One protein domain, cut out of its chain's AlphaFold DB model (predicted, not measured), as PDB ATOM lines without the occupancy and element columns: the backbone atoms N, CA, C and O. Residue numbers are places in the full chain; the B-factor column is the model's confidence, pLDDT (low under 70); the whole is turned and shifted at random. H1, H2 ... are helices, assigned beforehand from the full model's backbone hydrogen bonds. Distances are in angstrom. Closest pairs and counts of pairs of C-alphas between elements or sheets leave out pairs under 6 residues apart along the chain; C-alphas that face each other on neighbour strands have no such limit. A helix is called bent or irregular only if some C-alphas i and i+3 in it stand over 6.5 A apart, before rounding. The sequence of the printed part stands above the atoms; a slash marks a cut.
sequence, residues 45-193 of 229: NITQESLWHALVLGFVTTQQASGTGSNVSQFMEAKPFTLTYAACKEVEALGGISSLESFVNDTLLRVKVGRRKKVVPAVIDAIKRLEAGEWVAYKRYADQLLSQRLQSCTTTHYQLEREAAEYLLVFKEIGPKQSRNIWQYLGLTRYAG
ATOM      1  N   ASN A  45      -8.072  30.501  39.277       80.56
ATOM      2  CA  ASN A  45      -8.052  29.423  40.259       80.56
ATOM      3  C   ASN A  45      -6.598  29.010  40.510       80.56
ATOM      4  O   ASN A  45      -5.926  28.547  39.584       80.56
ATOM      5  N   ILE A  46      -6.112  29.192  41.739       92.06
ATOM      6  CA  ILE A  46      -4.765  28.762  42.122       92.06
ATOM      7  C   ILE A  46      -4.834  27.308  42.564       92.06
ATOM      8  O   ILE A  46      -5.385  26.973  43.608       92.06
ATOM      9  N   THR A  47      -4.242  26.439  41.759       95.12
ATOM     10  CA  THR A  47      -4.098  25.014  42.039       95.12
ATOM     11  C   THR A  47      -2.624  24.634  42.075       95.12
ATOM     12  O   THR A  47      -1.741  25.380  41.642       95.12
ATOM     13  N   GLN A  48      -2.336  23.429  42.561       96.06
ATOM     14  CA  GLN A  48      -0.983  22.881  42.510       96.06
ATOM     15  C   GLN A  48      -0.438  22.833  41.073       96.06
ATOM     16  O   GLN A  48       0.710  23.206  40.836       96.06
ATOM     17  N   GLU A  49      -1.278  22.465  40.106       96.56
ATOM     18  CA  GLU A  49      -0.903  22.451  38.691       96.56
ATOM     19  C   GLU A  49      -0.667  23.857  38.138       96.56
ATOM     20  O   GLU A  49       0.288  24.051  37.395       96.56
ATOM     21  N   SER A  50      -1.454  24.870  38.521       95.81
ATOM     22  CA  SER A  50      -1.180  26.238  38.057       95.81
ATOM     23  C   SER A  50       0.139  26.776  38.616       95.81
ATOM     24  O   SER A  50       0.888  27.436  37.898       95.81
ATOM     25  N   LEU A  51       0.447  26.470  39.882       97.69
ATOM     26  CA  LEU A  51       1.708  26.848  40.527       97.69
ATOM     27  C   LEU A  51       2.910  26.174  39.857       97.69
ATOM     28  O   LEU A  51       3.925  26.830  39.602       97.69
ATOM     29  N   TRP A  52       2.785  24.886  39.538       98.19
ATOM     30  CA  TRP A  52       3.791  24.153  38.777       98.19
ATOM     31  C   TRP A  52       3.954  24.706  37.360       98.19
ATOM     32  O   TRP A  52       5.067  24.999  36.929       98.19
ATOM     33  N   HIS A  53       2.847  24.919  36.652       97.25
ATOM     34  CA  HIS A  53       2.846  25.474  35.305       97.25
ATOM     35  C   HIS A  53       3.550  26.844  35.274       97.25
ATOM     36  O   HIS A  53       4.355  27.119  34.380       97.25
ATOM     37  N   ALA A  54       3.346  27.673  36.301       96.25
ATOM     38  CA  ALA A  54       4.058  28.935  36.450       96.25
ATOM     39  C   ALA A  54       5.570  28.745  36.700       96.25
ATOM     40  O   ALA A  54       6.367  29.465  36.102       96.25
ATOM     41  N   LEU A  55       6.006  27.756  37.491       97.50
ATOM     42  CA  LEU A  55       7.439  27.431  37.618       97.50
ATOM     43  C   LEU A  55       8.046  27.016  36.273       97.50
ATOM     44  O   LEU A  55       9.095  27.539  35.886       97.50
ATOM     45  N   VAL A  56       7.357  26.148  35.522       97.00
ATOM     46  CA  VAL A  56       7.803  25.728  34.185       97.00
ATOM     47  C   VAL A  56       7.968  26.936  33.267       97.00
ATOM     48  O   VAL A  56       9.003  27.041  32.603       97.00
ATOM     49  N   LEU A  57       7.033  27.899  33.301       94.56
ATOM     50  CA  LEU A  57       7.162  29.175  32.587       94.56
ATOM     51  C   LEU A  57       8.478  29.881  32.930       94.56
ATOM     52  O   LEU A  57       9.203  30.319  32.033       94.56
ATOM     53  N   GLY A  58       8.797  30.006  34.219       94.50
ATOM     54  CA  GLY A  58      10.028  30.645  34.687       94.50
ATOM     55  C   GLY A  58      11.286  29.981  34.123       94.50
ATOM     56  O   GLY A  58      12.195  30.673  33.647       94.50
ATOM     57  N   PHE A  59      11.314  28.647  34.086       95.31
ATOM     58  CA  PHE A  59      12.441  27.895  33.531       95.31
ATOM     59  C   PHE A  59      12.604  28.129  32.023       95.31
ATOM     60  O   PHE A  59      13.711  28.410  31.552       95.31
ATOM     61  N   VAL A  60      11.512  28.065  31.252       92.50
ATOM     62  CA  VAL A  60      11.582  28.114  29.779       92.50
ATOM     63  C   VAL A  60      11.671  29.529  29.205       92.50
ATOM     64  O   VAL A  60      12.138  29.706  28.082       92.50
ATOM     65  N   THR A  61      11.289  30.567  29.950       86.38
ATOM     66  CA  THR A  61      11.306  31.959  29.455       86.38
ATOM     67  C   THR A  61      12.645  32.675  29.655       86.38
ATOM     68  O   THR A  61      12.851  33.780  29.146       86.38
ATOM     69  N   THR A  62      13.596  32.084  30.380       80.00
ATOM     70  CA  THR A  62      14.886  32.734  30.657       80.00
ATOM     71  C   THR A  62      15.755  32.830  29.412       80.00
ATOM     72  O   THR A  62      16.161  31.810  28.860       80.00
ATOM     73  N   GLN A  63      16.088  34.069  29.023       68.31
ATOM     74  CA  GLN A  63      16.884  34.411  27.832       68.31
ATOM     75  C   GLN A  63      16.259  33.924  26.508       68.31
ATOM     76  O   GLN A  63      16.966  33.720  25.527       68.31
ATOM     77  N   GLN A  64      14.935  33.737  26.471       72.50
ATOM     78  CA  GLN A  64      14.204  33.307  25.277       72.50
ATOM     79  C   GLN A  64      13.089  34.298  24.941       72.50
ATOM     80  O   GLN A  64      12.499  34.921  25.827       72.50
ATOM     81  N   ALA A  65      12.791  34.455  23.650       68.44
ATOM     82  CA  ALA A  65      11.617  35.202  23.229       68.44
ATOM     83  C   ALA A  65      10.356  34.398  23.587       68.44
ATOM     84  O   ALA A  65      10.136  33.301  23.079       68.44
ATOM     85  N   SER A  66       9.518  34.950  24.461       69.75
ATOM     86  CA  SER A  66       8.229  34.376  24.878       69.75
ATOM     87  C   SER A  66       7.029  35.172  24.354       69.75
ATOM     88  O   SER A  66       5.948  35.128  24.934       69.75
ATOM     89  N   GLY A  67       7.235  35.953  23.289       69.44
ATOM     90  CA  GLY A  67       6.160  36.684  22.621       69.44
ATOM     91  C   GLY A  67       5.222  35.754  21.851       69.44
ATOM     92  O   GLY A  67       5.543  34.589  21.619       69.44
ATOM     93  N   THR A  68       4.079  36.296  21.435       74.06
ATOM     94  CA  THR A  68       3.073  35.586  20.635       74.06
ATOM     95  C   THR A  68       3.712  34.872  19.446       74.06
ATOM     96  O   THR A  68       4.488  35.470  18.701       74.06
ATOM     97  N   GLY A  69       3.388  33.588  19.285       78.12
ATOM     98  CA  GLY A  69       3.894  32.753  18.195       78.12
ATOM     99  C   GLY A  69       5.295  32.176  18.416       78.12
ATOM    100  O   GLY A  69       5.784  31.454  17.552       78.12
ATOM    101  N   SER A  70       5.949  32.444  19.552       86.31
ATOM    102  CA  SER A  70       7.201  31.760  19.880       86.31
ATOM    103  C   SER A  70       6.957  30.317  20.325       86.31
ATOM    104  O   SER A  70       5.915  30.004  20.898       86.31
ATOM    105  N   ASN A  71       7.962  29.454  20.147       89.56
ATOM    106  CA  ASN A  71       7.927  28.064  20.619       89.56
ATOM    107  C   ASN A  71       7.583  27.962  22.112       89.56
ATOM    108  O   ASN A  71       6.891  27.042  22.531       89.56
ATOM    109  N   VAL A  72       8.048  28.925  22.917       89.81
ATOM    110  CA  VAL A  72       7.730  28.987  24.346       89.81
ATOM    111  C   VAL A  72       6.253  29.314  24.562       89.81
ATOM    112  O   VAL A  72       5.601  28.608  25.315       89.81
ATOM    113  N   SER A  73       5.706  30.344  23.906       87.94
ATOM    114  CA  SER A  73       4.278  30.690  24.040       87.94
ATOM    115  C   SER A  73       3.387  29.534  23.576       87.94
ATOM    116  O   SER A  73       2.523  29.103  24.332       87.94
ATOM    117  N   GLN A  74       3.682  28.930  22.421       90.31
ATOM    118  CA  GLN A  74       2.941  27.770  21.912       90.31
ATOM    119  C   GLN A  74       3.003  26.561  22.851       90.31
ATOM    120  O   GLN A  74       1.994  25.896  23.060       90.31
ATOM    121  N   PHE A  75       4.168  26.282  23.441       93.62
ATOM    122  CA  PHE A  75       4.324  25.204  24.414       93.62
ATOM    123  C   PHE A  75       3.492  25.441  25.681       93.62
ATOM    124  O   PHE A  75       2.784  24.544  26.125       93.62
ATOM    125  N   MET A  76       3.555  26.649  26.241       92.94
ATOM    126  CA  MET A  76       2.849  27.002  27.479       92.94
ATOM    127  C   MET A  76       1.331  27.141  27.283       92.94
ATOM    128  O   MET A  76       0.562  27.038  28.234       92.94
ATOM    129  N   GLU A  77       0.883  27.387  26.051       90.88
ATOM    130  CA  GLU A  77      -0.535  27.496  25.685       90.88
ATOM    131  C   GLU A  77      -1.114  26.183  25.134       90.88
ATOM    132  O   GLU A  77      -2.313  26.117  24.849       90.88
ATOM    133  N   ALA A  78      -0.289  25.140  24.994       92.00
ATOM    134  CA  ALA A  78      -0.711  23.849  24.476       92.00
ATOM    135  C   ALA A  78      -1.855  23.259  25.316       92.00
ATOM    136  O   ALA A  78      -1.839  23.287  26.549       92.00
ATOM    137  N   LYS A  79      -2.856  22.702  24.628       91.75
ATOM    138  CA  LYS A  79      -3.994  22.007  25.237       91.75
ATOM    139  C   LYS A  79      -4.110  20.609  24.616       91.75
ATOM    140  O   LYS A  79      -4.503  20.523  23.454       91.75
ATOM    141  N   PRO A  80      -3.783  19.533  25.354       91.69
ATOM    142  CA  PRO A  80      -3.292  19.529  26.737       91.69
ATOM    143  C   PRO A  80      -1.844  20.041  26.871       91.69
ATOM    144  O   PRO A  80      -1.028  19.877  25.963       91.69
ATOM    145  N   PHE A  81      -1.522  20.634  28.025       95.75
ATOM    146  CA  PHE A  81      -0.142  20.949  28.405       95.75
ATOM    147  C   PHE A  81       0.572  19.653  28.801       95.75
ATOM    148  O   PHE A  81      -0.003  18.836  29.516       95.75
ATOM    149  N   THR A  82       1.802  19.440  28.331       94.94
ATOM    150  CA  THR A  82       2.463  18.128  28.445       94.94
ATOM    151  C   THR A  82       3.325  17.966  29.694       94.94
ATOM    152  O   THR A  82       3.369  16.875  30.247       94.94
ATOM    153  N   LEU A  83       3.994  19.023  30.171       96.62
ATOM    154  CA  LEU A  83       4.814  18.966  31.391       96.62
ATOM    155  C   LEU A  83       3.997  19.314  32.639       96.62
ATOM    156  O   LEU A  83       4.412  20.173  33.414       96.62
ATOM    157  N   THR A  84       2.832  18.694  32.839       98.00
ATOM    158  CA  THR A  84       2.079  18.838  34.100       98.00
ATOM    159  C   THR A  84       2.857  18.225  35.261       98.00
ATOM    160  O   THR A  84       3.720  17.366  35.061       98.00
ATOM    161  N   TYR A  85       2.568  18.662  36.485       98.19
ATOM    162  CA  TYR A  85       3.229  18.094  37.655       98.19
ATOM    163  C   TYR A  85       2.839  16.622  37.812       98.19
ATOM    164  O   TYR A  85       3.713  15.780  38.002       98.19
ATOM    165  N   ALA A  86       1.556  16.300  37.618       97.94
ATOM    166  CA  ALA A  86       1.058  14.930  37.592       97.94
ATOM    167  C   ALA A  86       1.804  14.036  36.584       97.94
ATOM    168  O   ALA A  86       2.277  12.970  36.969       97.94
ATOM    169  N   ALA A  87       1.986  14.481  35.333       98.06
ATOM    170  CA  ALA A  87       2.699  13.696  34.321       98.06
ATOM    171  C   ALA A  87       4.171  13.478  34.699       98.06
ATOM    172  O   ALA A  87       4.695  12.374  34.569       98.06
ATOM    173  N   CYS A  88       4.841  14.512  35.220       98.06
ATOM    174  CA  CYS A  88       6.210  14.375  35.708       98.06
ATOM    175  C   CYS A  88       6.312  13.354  36.855       98.06
ATOM    176  O   CYS A  88       7.217  12.521  36.855       98.06
ATOM    177  N   LYS A  89       5.381  13.395  37.815       97.50
ATOM    178  CA  LYS A  89       5.336  12.456  38.943       97.50
ATOM    179  C   LYS A  89       5.041  11.027  38.504       97.50
ATOM    180  O   LYS A  89       5.646  10.104  39.037       97.50
ATOM    181  N   GLU A  90       4.149  10.840  37.538       97.88
ATOM    182  CA  GLU A  90       3.833   9.525  36.980       97.88
ATOM    183  C   GLU A  90       5.052   8.902  36.292       97.88
ATOM    184  O   GLU A  90       5.431   7.772  36.595       97.88
ATOM    185  N   VAL A  91       5.732   9.662  35.429       98.00
ATOM    186  CA  VAL A  91       6.950   9.193  34.752       98.00
ATOM    187  C   VAL A  91       8.059   8.873  35.760       98.00
ATOM    188  O   VAL A  91       8.724   7.844  35.628       98.00
ATOM    189  N   GLU A  92       8.250   9.724  36.774       97.38
ATOM    190  CA  GLU A  92       9.210   9.473  37.854       97.38
ATOM    191  C   GLU A  92       8.866   8.197  38.635       97.38
ATOM    192  O   GLU A  92       9.755   7.403  38.926       97.38
ATOM    193  N   ALA A  93       7.591   7.969  38.953       96.56
ATOM    194  CA  ALA A  93       7.162   6.787  39.693       96.56
ATOM    195  C   ALA A  93       7.364   5.486  38.898       96.56
ATOM    196  O   ALA A  93       7.718   4.463  39.482       96.56
ATOM    197  N   LEU A  94       7.161   5.519  37.577       96.88
ATOM    198  CA  LEU A  94       7.261   4.340  36.711       96.88
ATOM    199  C   LEU A  94       8.701   3.980  36.321       96.88
ATOM    200  O   LEU A  94       9.011   2.801  36.162       96.88
ATOM    201  N   GLY A  95       9.567   4.976  36.126       95.06
ATOM    202  CA  GLY A  95      10.907   4.769  35.560       95.06
ATOM    203  C   GLY A  95      12.042   5.480  36.296       95.06
ATOM    204  O   GLY A  95      13.192   5.458  35.856       95.06
ATOM    205  N   GLY A  96      11.744   6.120  37.425       96.19
ATOM    206  CA  GLY A  96      12.713   6.871  38.205       96.19
ATOM    207  C   GLY A  96      13.176   8.161  37.527       96.19
ATOM    208  O   GLY A  96      12.600   8.666  36.559       96.19
ATOM    209  N   ILE A  97      14.268   8.710  38.061       95.62
ATOM    210  CA  ILE A  97      14.756  10.039  37.688       95.62
ATOM    211  C   ILE A  97      15.237  10.125  36.236       95.62
ATOM    212  O   ILE A  97      15.020  11.139  35.579       95.62
ATOM    213  N   SER A  98      15.842   9.054  35.717       96.94
ATOM    214  CA  SER A  98      16.348   9.013  34.343       96.94
ATOM    215  C   SER A  98      15.214   9.062  33.319       96.94
ATOM    216  O   SER A  98      15.324   9.771  32.322       96.94
ATOM    217  N   SER A  99      14.090   8.386  33.582       97.88
ATOM    218  CA  SER A  99      12.905   8.472  32.722       97.88
ATOM    219  C   SER A  99      12.286   9.866  32.737       97.88
ATOM    220  O   SER A  99      11.902  10.370  31.681       97.88
ATOM    221  N   LEU A 100      12.243  10.520  33.900       98.06
ATOM    222  CA  LEU A 100      11.775  11.901  34.003       98.06
ATOM    223  C   LEU A 100      12.693  12.868  33.232       98.06
ATOM    224  O   LEU A 100      12.203  13.726  32.497       98.06
ATOM    225  N   GLU A 101      14.014  12.718  33.339       98.12
ATOM    226  CA  GLU A 101      14.978  13.521  32.574       98.12
ATOM    227  C   GLU A 101      14.769  13.389  31.062       98.12
ATOM    228  O   GLU A 101      14.682  14.408  30.365       98.12
ATOM    229  N   SER A 102      14.636  12.156  30.560       98.00
ATOM    230  CA  SER A 102      14.334  11.886  29.151       98.00
ATOM    231  C   SER A 102      12.999  12.498  28.735       98.00
ATOM    232  O   SER A 102      12.943  13.215  27.738       98.00
ATOM    233  N   PHE A 103      11.942  12.314  29.531       98.31
ATOM    234  CA  PHE A 103      10.618  12.869  29.249       98.31
ATOM    235  C   PHE A 103      10.630  14.398  29.112       98.31
ATOM    236  O   PHE A 103      10.091  14.943  28.141       98.31
ATOM    237  N   VAL A 104      11.284  15.103  30.040       97.88
ATOM    238  CA  VAL A 104      11.398  16.569  29.985       97.88
ATOM    239  C   VAL A 104      12.231  16.989  28.775       97.88
ATOM    240  O   VAL A 104      11.830  17.892  28.033       97.88
ATOM    241  N   ASN A 105      13.372  16.338  28.534       97.88
ATOM    242  CA  ASN A 105      14.230  16.658  27.397       97.88
ATOM    243  C   ASN A 105      13.503  16.477  26.057       97.88
ATOM    244  O   ASN A 105      13.536  17.384  25.222       97.88
ATOM    245  N   ASP A 106      12.825  15.348  25.871       97.62
ATOM    246  CA  ASP A 106      12.154  14.986  24.623       97.62
ATOM    247  C   ASP A 106      10.934  15.864  24.369       97.62
ATOM    248  O   ASP A 106      10.694  16.289  23.234       97.62
ATOM    249  N   THR A 107      10.207  16.218  25.431       96.81
ATOM    250  CA  THR A 107       9.115  17.188  25.351       96.81
ATOM    251  C   THR A 107       9.629  18.529  24.840       96.81
ATOM    252  O   THR A 107       9.143  19.027  23.823       96.81
ATOM    253  N   LEU A 108      10.666  19.089  25.476       95.25
ATOM    254  CA  LEU A 108      11.241  20.378  25.079       95.25
ATOM    255  C   LEU A 108      11.893  20.334  23.691       95.25
ATOM    256  O   LEU A 108      11.891  21.338  22.976       95.25
ATOM    257  N   LEU A 109      12.472  19.194  23.303       95.25
ATOM    258  CA  LEU A 109      13.046  18.989  21.975       95.25
ATOM    259  C   LEU A 109      11.953  19.029  20.905       95.25
ATOM    260  O   LEU A 109      12.096  19.755  19.920       95.25
ATOM    261  N   ARG A 110      10.846  18.312  21.131       94.44
ATOM    262  CA  ARG A 110       9.693  18.245  20.224       94.44
ATOM    263  C   ARG A 110       9.075  19.617  19.982       94.44
ATOM    264  O   ARG A 110       8.817  19.973  18.836       94.44
ATOM    265  N   VAL A 111       8.907  20.408  21.042       92.00
ATOM    266  CA  VAL A 111       8.372  21.778  20.944       92.00
ATOM    267  C   VAL A 111       9.438  22.825  20.608       92.00
ATOM    268  O   VAL A 111       9.153  24.017  20.596       92.00
ATOM    269  N   LYS A 112      10.679  22.401  20.331       92.25
ATOM    270  CA  LYS A 112      11.804  23.271  19.949       92.25
ATOM    271  C   LYS A 112      12.064  24.410  20.949       92.25
ATOM    272  O   LYS A 112      12.487  25.502  20.562       92.25
ATOM    273  N   VAL A 113      11.850  24.157  22.239       89.44
ATOM    274  CA  VAL A 113      12.246  25.073  23.316       89.44
ATOM    275  C   VAL A 113      13.756  24.945  23.542       89.44
ATOM    276  O   VAL A 113      14.322  23.844  23.571       89.44
ATOM    277  N   GLY A 114      14.436  26.089  23.641       88.12
ATOM    278  CA  GLY A 114      15.883  26.181  23.805       88.12
ATOM    279  C   GLY A 114      16.349  25.945  25.243       88.12
ATOM    280  O   GLY A 114      15.569  25.645  26.142       88.12
ATOM    281  N   ARG A 115      17.667  26.075  25.465       90.62
ATOM    282  CA  ARG A 115      18.329  25.972  26.788       90.62
ATOM    283  C   ARG A 115      18.008  24.691  27.583       90.62
ATOM    284  O   ARG A 115      18.172  24.670  28.800       90.62
ATOM    285  N   ARG A 116      17.648  23.595  26.904       92.56
ATOM    286  CA  ARG A 116      17.284  22.303  27.522       92.56
ATOM    287  C   ARG A 116      18.298  21.799  28.551       92.56
ATOM    288  O   ARG A 116      17.901  21.394  29.633       92.56
ATOM    289  N   LYS A 117      19.604  21.949  28.282       93.62
ATOM    290  CA  LYS A 117      20.698  21.591  29.215       93.62
ATOM    291  C   LYS A 117      20.620  22.294  30.583       93.62
ATOM    292  O   LYS A 117      21.247  21.842  31.532       93.62
ATOM    293  N   LYS A 118      19.906  23.419  30.678       95.44
ATOM    294  CA  LYS A 118      19.647  24.155  31.924       95.44
ATOM    295  C   LYS A 118      18.246  23.878  32.464       95.44
ATOM    296  O   LYS A 118      18.104  23.657  33.660       95.44
ATOM    297  N   VAL A 119      17.247  23.840  31.579       95.50
ATOM    298  CA  VAL A 119      15.842  23.614  31.949       95.50
ATOM    299  C   VAL A 119      15.629  22.219  32.533       95.50
ATOM    300  O   VAL A 119      15.005  22.118  33.579       95.50
ATOM    301  N   VAL A 120      16.173  21.162  31.915       97.56
ATOM    302  CA  VAL A 120      15.973  19.781  32.387       97.56
ATOM    303  C   VAL A 120      16.448  19.634  33.839       97.56
ATOM    304  O   VAL A 120      15.605  19.353  34.687       97.56
ATOM    305  N   PRO A 121      17.711  19.952  34.206       97.69
ATOM    306  CA  PRO A 121      18.127  19.878  35.607       97.69
ATOM    307  C   PRO A 121      17.336  20.781  36.562       97.69
ATOM    308  O   PRO A 121      17.261  20.467  37.743       97.69
ATOM    309  N   ALA A 122      16.802  21.916  36.094       97.56
ATOM    310  CA  ALA A 122      15.994  22.810  36.927       97.56
ATOM    311  C   ALA A 122      14.618  22.210  37.247       97.56
ATOM    312  O   ALA A 122      14.187  22.267  38.391       97.56
ATOM    313  N   VAL A 123      13.972  21.570  36.267       97.88
ATOM    314  CA  VAL A 123      12.707  20.842  36.459       97.88
ATOM    315  C   VAL A 123      12.895  19.688  37.446       97.88
ATOM    316  O   VAL A 123      12.099  19.543  38.371       97.88
ATOM    317  N   ILE A 124      13.975  18.914  37.295       98.25
ATOM    318  CA  ILE A 124      14.296  17.809  38.207       98.25
ATOM    319  C   ILE A 124      14.534  18.303  39.639       98.25
ATOM    320  O   ILE A 124      13.977  17.752  40.587       98.25
ATOM    321  N   ASP A 125      15.362  19.338  39.805       98.38
ATOM    322  CA  ASP A 125      15.641  19.939  41.115       98.38
ATOM    323  C   ASP A 125      14.363  20.485  41.764       98.38
ATOM    324  O   ASP A 125      14.124  20.255  42.948       98.38
ATOM    325  N   ALA A 126      13.505  21.143  40.978       98.12
ATOM    326  CA  ALA A 126      12.241  21.677  41.460       98.12
ATOM    327  C   ALA A 126      11.309  20.576  41.972       98.12
ATOM    328  O   ALA A 126      10.786  20.718  43.071       98.12
ATOM    329  N   ILE A 127      11.146  19.467  41.241       97.75
ATOM    330  CA  ILE A 127      10.338  18.330  41.714       97.75
ATOM    331  C   ILE A 127      10.886  17.815  43.042       97.75
ATOM    332  O   ILE A 127      10.150  17.791  44.022       97.75
ATOM    333  N   LYS A 128      12.189  17.516  43.125       97.38
ATOM    334  CA  LYS A 128      12.812  17.027  44.368       97.38
ATOM    335  C   LYS A 128      12.575  17.962  45.553       97.38
ATOM    336  O   LYS A 128      12.244  17.503  46.641       97.38
ATOM    337  N   ARG A 129      12.734  19.270  45.347       97.69
ATOM    338  CA  ARG A 129      12.506  20.295  46.374       97.69
ATOM    339  C   ARG A 129      11.055  20.353  46.829       97.69
ATOM    340  O   ARG A 129      10.788  20.404  48.026       97.69
ATOM    341  N   LEU A 130      10.128  20.339  45.876       97.88
ATOM    342  CA  LEU A 130       8.695  20.366  46.148       97.88
ATOM    343  C   LEU A 130       8.271  19.145  46.974       97.88
ATOM    344  O   LEU A 130       7.585  19.319  47.983       97.88
ATOM    345  N   GLU A 131       8.772  17.954  46.631       95.88
ATOM    346  CA  GLU A 131       8.543  16.722  47.401       95.88
ATOM    347  C   GLU A 131       9.188  16.758  48.790       95.88
ATOM    348  O   GLU A 131       8.638  16.215  49.745       95.88
ATOM    349  N   ALA A 132      10.333  17.426  48.924       96.88
ATOM    350  CA  ALA A 132      11.020  17.610  50.199       96.88
ATOM    351  C   ALA A 132      10.351  18.654  51.118       96.88
ATOM    352  O   ALA A 132      10.876  18.945  52.192       96.88
ATOM    353  N   GLY A 133       9.206  19.218  50.719       96.69
ATOM    354  CA  GLY A 133       8.391  20.104  51.552       96.69
ATOM    355  C   GLY A 133       8.260  21.538  51.041       96.69
ATOM    356  O   GLY A 133       7.472  22.299  51.607       96.69
ATOM    357  N   GLU A 134       8.936  21.922  49.950       97.62
ATOM    358  CA  GLU A 134       8.817  23.286  49.400       97.62
ATOM    359  C   GLU A 134       7.395  23.620  48.932       97.62
ATOM    360  O   GLU A 134       7.025  24.793  48.870       97.62
ATOM    361  N   TRP A 135       6.543  22.614  48.689       97.75
ATOM    362  CA  TRP A 135       5.119  22.853  48.450       97.75
ATOM    363  C   TRP A 135       4.453  23.675  49.555       97.75
ATOM    364  O   TRP A 135       3.585  24.491  49.251       97.75
ATOM    365  N   VAL A 136       4.851  23.488  50.817       97.62
ATOM    366  CA  VAL A 136       4.261  24.195  51.962       97.62
ATOM    367  C   VAL A 136       4.559  25.688  51.877       97.62
ATOM    368  O   VAL A 136       3.645  26.508  51.956       97.62
ATOM    369  N   ALA A 137       5.828  26.051  51.677       97.75
ATOM    370  CA  ALA A 137       6.236  27.447  51.577       97.75
ATOM    371  C   ALA A 137       5.666  28.107  50.313       97.75
ATOM    372  O   ALA A 137       5.139  29.220  50.394       97.75
ATOM    373  N   TYR A 138       5.698  27.412  49.171       98.06
ATOM    374  CA  TYR A 138       5.203  27.955  47.910       98.06
ATOM    375  C   TYR A 138       3.690  28.216  47.942       98.06
ATOM    376  O   TYR A 138       3.253  29.312  47.581       98.06
ATOM    377  N   LYS A 139       2.892  27.258  48.443       97.75
ATOM    378  CA  LYS A 139       1.438  27.430  48.615       97.75
ATOM    379  C   LYS A 139       1.118  28.530  49.622       97.75
ATOM    380  O   LYS A 139       0.302  29.389  49.319       97.75
ATOM    381  N   ARG A 140       1.835  28.592  50.751       97.81
ATOM    382  CA  ARG A 140       1.657  29.663  51.745       97.81
ATOM    383  C   ARG A 140       1.819  31.055  51.130       97.81
ATOM    384  O   ARG A 140       0.974  31.913  51.364       97.81
ATOM    385  N   TYR A 141       2.872  31.289  50.341       98.25
ATOM    386  CA  TYR A 141       3.038  32.579  49.661       98.25
ATOM    387  C   TYR A 141       1.929  32.835  48.635       98.25
ATOM    388  O   TYR A 141       1.434  33.957  48.553       98.25
ATOM    389  N   ALA A 142       1.500  31.815  47.887       97.38
ATOM    390  CA  ALA A 142       0.387  31.951  46.951       97.38
ATOM    391  C   ALA A 142      -0.922  32.345  47.662       97.38
ATOM    392  O   ALA A 142      -1.601  33.261  47.206       97.38
ATOM    393  N   ASP A 143      -1.229  31.723  48.802       96.19
ATOM    394  CA  ASP A 143      -2.429  31.993  49.603       96.19
ATOM    395  C   ASP A 143      -2.396  33.389  50.238       96.19
ATOM    396  O   ASP A 143      -3.400  34.109  50.242       96.19
ATOM    397  N   GLN A 144      -1.232  33.814  50.739       96.56
ATOM    398  CA  GLN A 144      -1.037  35.166  51.267       96.56
ATOM    399  C   GLN A 144      -1.217  36.219  50.168       96.56
ATOM    400  O   GLN A 144      -1.931  37.205  50.364       96.56
ATOM    401  N   LEU A 145      -0.616  36.002  48.993       95.38
ATOM    402  CA  LEU A 145      -0.765  36.903  47.852       95.38
ATOM    403  C   LEU A 145      -2.202  36.934  47.335       95.38
ATOM    404  O   LEU A 145      -2.703  38.006  47.009       95.38
ATOM    405  N   LEU A 146      -2.884  35.789  47.295       93.25
ATOM    406  CA  LEU A 146      -4.297  35.701  46.935       93.25
ATOM    407  C   LEU A 146      -5.160  36.513  47.905       93.25
ATOM    408  O   LEU A 146      -5.943  37.360  47.476       93.25
ATOM    409  N   SER A 147      -4.961  36.315  49.207       92.50
ATOM    410  CA  SER A 147      -5.655  37.072  50.254       92.50
ATOM    411  C   SER A 147      -5.442  38.577  50.077       92.50
ATOM    412  O   SER A 147      -6.396  39.350  50.107       92.50
ATOM    413  N   GLN A 148      -4.205  38.995  49.794       92.69
ATOM    414  CA  GLN A 148      -3.865  40.387  49.501       92.69
ATOM    415  C   GLN A 148      -4.477  40.890  48.177       92.69
ATOM    416  O   GLN A 148      -4.856  42.058  48.059       92.69
ATOM    417  N   ARG A 149      -4.573  40.042  47.148       88.88
ATOM    418  CA  ARG A 149      -5.109  40.399  45.824       88.88
ATOM    419  C   ARG A 149      -6.604  40.705  45.873       88.88
ATOM    420  O   ARG A 149      -7.047  41.585  45.130       88.88
ATOM    421  N   LEU A 150      -7.335  40.003  46.739       89.12
ATOM    422  CA  LEU A 150      -8.772  40.174  46.970       89.12
ATOM    423  C   LEU A 150      -9.105  41.416  47.812       89.12
ATOM    424  O   LEU A 150     -10.248  41.863  47.820       89.12
ATOM    425  N   GLN A 151      -8.115  42.005  48.483       89.56
ATOM    426  CA  GLN A 151      -8.263  43.268  49.200       89.56
ATOM    427  C   GLN A 151      -8.112  44.479  48.266       89.56
ATOM    428  O   GLN A 151      -7.432  44.436  47.223       89.56
ATOM    429  N   SER A 152      -8.687  45.607  48.695       87.06
ATOM    430  CA  SER A 152      -8.452  46.922  48.096       87.06
ATOM    431  C   SER A 152      -6.955  47.215  47.986       87.06
ATOM    432  O   SER A 152      -6.178  46.888  48.878       87.06
ATOM    433  N   CYS A 153      -6.535  47.817  46.872       82.88
ATOM    434  CA  CYS A 153      -5.140  48.191  46.644       82.88
ATOM    435  C   CYS A 153      -4.626  49.116  47.758       82.88
ATOM    436  O   CYS A 153      -5.192  50.187  47.967       82.88
ATOM    437  N   THR A 154      -3.515  48.754  48.405       86.12
ATOM    438  CA  THR A 154      -2.795  49.643  49.326       86.12
ATOM    439  C   THR A 154      -1.314  49.701  48.961       86.12
ATOM    440  O   THR A 154      -0.750  48.764  48.396       86.12
ATOM    441  N   THR A 155      -0.658  50.814  49.288       80.94
ATOM    442  CA  THR A 155       0.757  51.047  48.960       80.94
ATOM    443  C   THR A 155       1.726  50.176  49.755       80.94
ATOM    444  O   THR A 155       2.914  50.221  49.473       80.94
ATOM    445  N   THR A 156       1.271  49.373  50.718       88.50
ATOM    446  CA  THR A 156       2.118  48.445  51.488       88.50
ATOM    447  C   THR A 156       2.170  47.047  50.876       88.50
ATOM    448  O   THR A 156       3.113  46.304  51.139       88.50
ATOM    449  N   HIS A 157       1.236  46.709  49.979       91.56
ATOM    450  CA  HIS A 157       1.144  45.392  49.339       91.56
ATOM    451  C   HIS A 157       2.425  44.957  48.613       91.56
ATOM    452  O   HIS A 157       2.702  43.763  48.513       91.56
ATOM    453  N   TYR A 158       3.254  45.900  48.144       90.94
ATOM    454  CA  TYR A 158       4.519  45.564  47.480       90.94
ATOM    455  C   TYR A 158       5.481  44.760  48.369       90.94
ATOM    456  O   TYR A 158       6.373  44.110  47.827       90.94
ATOM    457  N   GLN A 159       5.362  44.840  49.700       93.88
ATOM    458  CA  GLN A 159       6.271  44.174  50.636       93.88
ATOM    459  C   GLN A 159       6.152  42.653  50.504       93.88
ATOM    460  O   GLN A 159       7.118  42.004  50.106       93.88
ATOM    461  N   LEU A 160       4.941  42.119  50.682       96.25
ATOM    462  CA  LEU A 160       4.658  40.693  50.510       96.25
ATOM    463  C   LEU A 160       4.981  40.211  49.088       96.25
ATOM    464  O   LEU A 160       5.548  39.137  48.904       96.25
ATOM    465  N   GLU A 161       4.666  41.012  48.063       95.88
ATOM    466  CA  GLU A 161       4.971  40.648  46.673       95.88
ATOM    467  C   GLU A 161       6.482  40.535  46.408       95.88
ATOM    468  O   GLU A 161       6.912  39.699  45.609       95.88
ATOM    469  N   ARG A 162       7.303  41.356  47.077       94.50
ATOM    470  CA  ARG A 162       8.767  41.255  47.007       94.50
ATOM    471  C   ARG A 162       9.281  40.040  47.760       94.50
ATOM    472  O   ARG A 162      10.079  39.308  47.185       94.50
ATOM    473  N   GLU A 163       8.798  39.801  48.974       96.94
ATOM    474  CA  GLU A 163       9.180  38.631  49.774       96.94
ATOM    475  C   GLU A 163       8.863  37.325  49.037       96.94
ATOM    476  O   GLU A 163       9.721  36.454  48.905       96.94
ATOM    477  N   ALA A 164       7.667  37.216  48.453       97.62
ATOM    478  CA  ALA A 164       7.286  36.060  47.650       97.62
ATOM    479  C   ALA A 164       8.174  35.903  46.400       97.62
ATOM    480  O   ALA A 164       8.520  34.787  46.000       97.62
ATOM    481  N   ALA A 165       8.563  37.005  45.748       96.62
ATOM    482  CA  ALA A 165       9.481  36.964  44.609       96.62
ATOM    483  C   ALA A 165      10.924  36.604  45.018       96.62
ATOM    484  O   ALA A 165      11.648  36.003  44.224       96.62
ATOM    485  N   GLU A 166      11.358  36.962  46.223       97.06
ATOM    486  CA  GLU A 166      12.657  36.565  46.775       97.06
ATOM    487  C   GLU A 166      12.665  35.089  47.175       97.06
ATOM    488  O   GLU A 166      13.628  34.389  46.870       97.06
ATOM    489  N   TYR A 167      11.566  34.583  47.741       98.00
ATOM    490  CA  TYR A 167      11.401  33.162  48.043       98.00
ATOM    491  C   TYR A 167      11.629  32.278  46.812       98.00
ATOM    492  O   TYR A 167      12.368  31.303  46.881       98.00
ATOM    493  N   LEU A 168      11.072  32.628  45.649       97.75
ATOM    494  CA  LEU A 168      11.221  31.802  44.444       97.75
ATOM    495  C   LEU A 168      12.669  31.658  43.941       97.75
ATOM    496  O   LEU A 168      12.925  30.812  43.085       97.75
ATOM    497  N   LEU A 169      13.622  32.437  44.467       96.50
ATOM    498  CA  LEU A 169      15.046  32.283  44.156       96.50
ATOM    499  C   LEU A 169      15.650  30.987  44.725       96.50
ATOM    500  O   LEU A 169      16.772  30.639  44.360       96.50
ATOM    501  N   VAL A 170      14.922  30.249  45.577       96.50
ATOM    502  CA  VAL A 170      15.324  28.900  46.021       96.50
ATOM    503  C   VAL A 170      15.348  27.885  44.874       96.50
ATOM    504  O   VAL A 170      16.056  26.881  44.958       96.50
ATOM    505  N   PHE A 171      14.587  28.131  43.800       97.19
ATOM    506  CA  PHE A 171      14.509  27.244  42.645       97.19
ATOM    507  C   PHE A 171      15.612  27.553  41.631       97.19
ATOM    508  O   PHE A 171      15.829  28.694  41.217       97.19
ATOM    509  N   LYS A 172      16.290  26.502  41.168       94.75
ATOM    510  CA  LYS A 172      17.356  26.610  40.169       94.75
ATOM    511  C   LYS A 172      16.864  27.286  38.880       94.75
ATOM    512  O   LYS A 172      15.761  27.035  38.414       94.75
ATOM    513  N   GLU A 173      17.714  28.122  38.276       94.88
ATOM    514  CA  GLU A 173      17.420  28.928  37.072       94.88
ATOM    515  C   GLU A 173      16.294  29.978  37.228       94.88
ATOM    516  O   GLU A 173      16.010  30.701  36.267       94.88
ATOM    517  N   ILE A 174      15.704  30.151  38.419       94.94
ATOM    518  CA  ILE A 174      14.793  31.266  38.701       94.94
ATOM    519  C   ILE A 174      15.594  32.462  39.211       94.94
ATOM    520  O   ILE A 174      16.020  32.533  40.357       94.94
ATOM    521  N   GLY A 175      15.809  33.431  38.321       92.31
ATOM    522  CA  GLY A 175      16.392  34.723  38.681       92.31
ATOM    523  C   GLY A 175      15.338  35.757  39.101       92.31
ATOM    524  O   GLY A 175      14.144  35.549  38.874       92.31
ATOM    525  N   PRO A 176      15.762  36.944  39.584       90.19
ATOM    526  CA  PRO A 176      14.855  37.998  40.056       90.19
ATOM    527  C   PRO A 176      13.792  38.431  39.037       90.19
ATOM    528  O   PRO A 176      12.683  38.819  39.397       90.19
ATOM    529  N   LYS A 177      14.115  38.389  37.740       88.94
ATOM    530  CA  LYS A 177      13.137  38.670  36.681       88.94
ATOM    531  C   LYS A 177      12.039  37.603  36.648       88.94
ATOM    532  O   LYS A 177      10.861  37.931  36.543       88.94
ATOM    533  N   GLN A 178      12.440  36.335  36.715       92.00
ATOM    534  CA  GLN A 178      11.520  35.218  36.558       92.00
ATOM    535  C   GLN A 178      10.629  35.023  37.762       92.00
ATOM    536  O   GLN A 178       9.444  34.787  37.575       92.00
ATOM    537  N   SER A 179      11.150  35.206  38.972       95.00
ATOM    538  CA  SER A 179      10.316  35.116  40.165       95.00
ATOM    539  C   SER A 179       9.144  36.100  40.132       95.00
ATOM    540  O   SER A 179       8.013  35.732  40.434       95.00
ATOM    541  N   ARG A 180       9.370  37.329  39.657       93.62
ATOM    542  CA  ARG A 180       8.293  38.313  39.454       93.62
ATOM    543  C   ARG A 180       7.343  37.915  38.323       93.62
ATOM    544  O   ARG A 180       6.130  38.008  38.490       93.62
ATOM    545  N   ASN A 181       7.877  37.423  37.199       90.75
ATOM    546  CA  ASN A 181       7.059  36.914  36.092       90.75
ATOM    547  C   ASN A 181       6.140  35.762  36.527       90.75
ATOM    548  O   ASN A 181       5.017  35.699  36.042       90.75
ATOM    549  N   ILE A 182       6.598  34.863  37.404       94.94
ATOM    550  CA  ILE A 182       5.825  33.710  37.894       94.94
ATOM    551  C   ILE A 182       4.571  34.190  38.626       94.94
ATOM    552  O   ILE A 182       3.456  33.822  38.259       94.94
ATOM    553  N   TRP A 183       4.733  35.082  39.605       95.38
ATOM    554  CA  TRP A 183       3.600  35.601  40.367       95.38
ATOM    555  C   TRP A 183       2.649  36.463  39.524       95.38
ATOM    556  O   TRP A 183       1.429  36.344  39.653       95.38
ATOM    557  N   GLN A 184       3.183  37.256  38.588       91.69
ATOM    558  CA  GLN A 184       2.369  37.999  37.615       91.69
ATOM    559  C   GLN A 184       1.646  37.079  36.624       91.69
ATOM    560  O   GLN A 184       0.532  37.360  36.178       91.69
ATOM    561  N   TYR A 185       2.258  35.955  36.249       90.94
ATOM    562  CA  TYR A 185       1.613  34.986  35.374       90.94
ATOM    563  C   TYR A 185       0.390  34.361  36.043       90.94
ATOM    564  O   TYR A 185      -0.581  34.088  35.344       90.94
ATOM    565  N   LEU A 186       0.415  34.208  37.367       93.06
ATOM    566  CA  LEU A 186      -0.713  33.755  38.183       93.06
ATOM    567  C   LEU A 186      -1.733  34.869  38.483       93.06
ATOM    568  O   LEU A 186      -2.828  34.579  38.959       93.06
ATOM    569  N   GLY A 187      -1.405  36.135  38.192       92.56
ATOM    570  CA  GLY A 187      -2.258  37.290  38.489       92.56
ATOM    571  C   GLY A 187      -2.267  37.705  39.961       92.56
ATOM    572  O   GLY A 187      -3.198  38.380  40.395       92.56
ATOM    573  N   LEU A 188      -1.265  37.273  40.730       92.75
ATOM    574  CA  LEU A 188      -1.219  37.429  42.185       92.75
ATOM    575  C   LEU A 188      -0.528  38.720  42.647       92.75
ATOM    576  O   LEU A 188      -0.579  39.049  43.829       92.75
ATOM    577  N   THR A 189       0.107  39.466  41.741       91.69
ATOM    578  CA  THR A 189       0.887  40.668  42.069       91.69
ATOM    579  C   THR A 189       0.426  41.885  41.272       91.69
ATOM    580  O   THR A 189       0.096  41.785  40.090       91.69
ATOM    581  N   ARG A 190       0.412  43.056  41.922       87.38
ATOM    582  CA  ARG A 190       0.047  44.356  41.329       87.38
ATOM    583  C   ARG A 190       1.210  45.353  41.328       87.38
ATOM    584  O   ARG A 190       1.276  46.205  40.447       87.38
ATOM    585  N   TYR A 191       2.133  45.240  42.283       84.69
ATOM    586  CA  TYR A 191       3.184  46.227  42.551       84.69
ATOM    587  C   TYR A 191       4.598  45.738  42.204       84.69
ATOM    588  O   TYR A 191       5.452  46.531  41.804       84.69
ATOM    589  N   ALA A 192       4.881  44.441  42.331       78.94
ATOM    590  CA  ALA A 192       6.173  43.843  42.003       78.94
ATOM    591  C   ALA A 192       6.312  43.608  40.487       78.94
ATOM    592  O   ALA A 192       6.273  42.481  39.993       78.94
ATOM    593  N   GLY A 193       6.484  44.708  39.750       71.88
ATOM    594  CA  GLY A 193       6.676  44.724  38.302       71.88
ATOM    595  C   GLY A 193       7.988  44.093  37.824       71.88
ATOM    596  O   GLY A 193       9.013  44.109  38.511       71.88
TER     597      GLY A 193
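What this domain is: This is residues 45 to 193 of the 229 residues of an uncharacterized protein of Anaerolineae bacterium (UniProt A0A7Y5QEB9). Helix H1 makes the core and sits in the crook of the long helix H4, whose arms H4a and H4b form an L. The bent helix H3 folds back with H3b beside H4a, H5 folds back beside H4b, H6 packs on H1 and H5, and the short H2 packs on H1. The printed part has 149 residues with six named helices, H1 to H6 in chain order, and no named strand: all helix. It is compact, with a radius of gyration of the C-alphas of 15.4 A and spans of 47 by 35 by 25 A.

Where its parts are: H1, residues 48 to 61, begins with C-alpha 48 at (-0.983, 22.881, 42.510) and is 20.1 A long. H2 is residues 71 to 76, 8.6 A. H3, residues 85 to 110, was assigned as one helix by its hydrogen bonds but is bent, C-alphas 94 and 97 being 9.5 A apart: H3a is residues 85 to 94, 14.4 A, and H3b 97 to 110, 19.9 A. H4, residues 116 to 150, likewise assigned as one, is bent with C-alphas 132 and 135 8.1 A apart: H4a is 116 to 132, 24.0 A, and H4b 135 to 150, 22.3 A. H5 is residues 158 to 170, 19.9 A. H6, residues 176 to 185, 14.4 A, ends with C-alpha 185 at (1.613, 34.986, 35.374).

How they stand to each other: H1, the hub, touches H2, closest C-alphas Val 60 and Val 72 at 6.7 A; H3a, Glu 49 and Tyr 85 at 6.1 A; H4a, Phe 59 and Val 119 at 5.7 A; and H6, Gly 58 and Gln 178 at 5.2 A. H3b and H4a form a hairpin at a steep tilt of 43 degrees. H4b and H5 form another at a shallow tilt of 21 degrees. H5 touches H6 with residues 165 to 169 alone, closest C-alphas Ala 165 and Ser 179, 4.9 A. H3b and H5 are apart. Every O i to N i+4 pair is within hydrogen-bond range in H1, H2, H3a, H3b and H4b; H4a has 12 of 13, H5 7 of 9 and H6 5 of 6.

The domain as a whole: The C-alphas farthest apart, of Gly 95 and Thr 155, are 49.2 A apart. The printed part has no cut and no long link. Mean pLDDT of the printed part is 93.0; residues 63 and 65 to 67 are under 70.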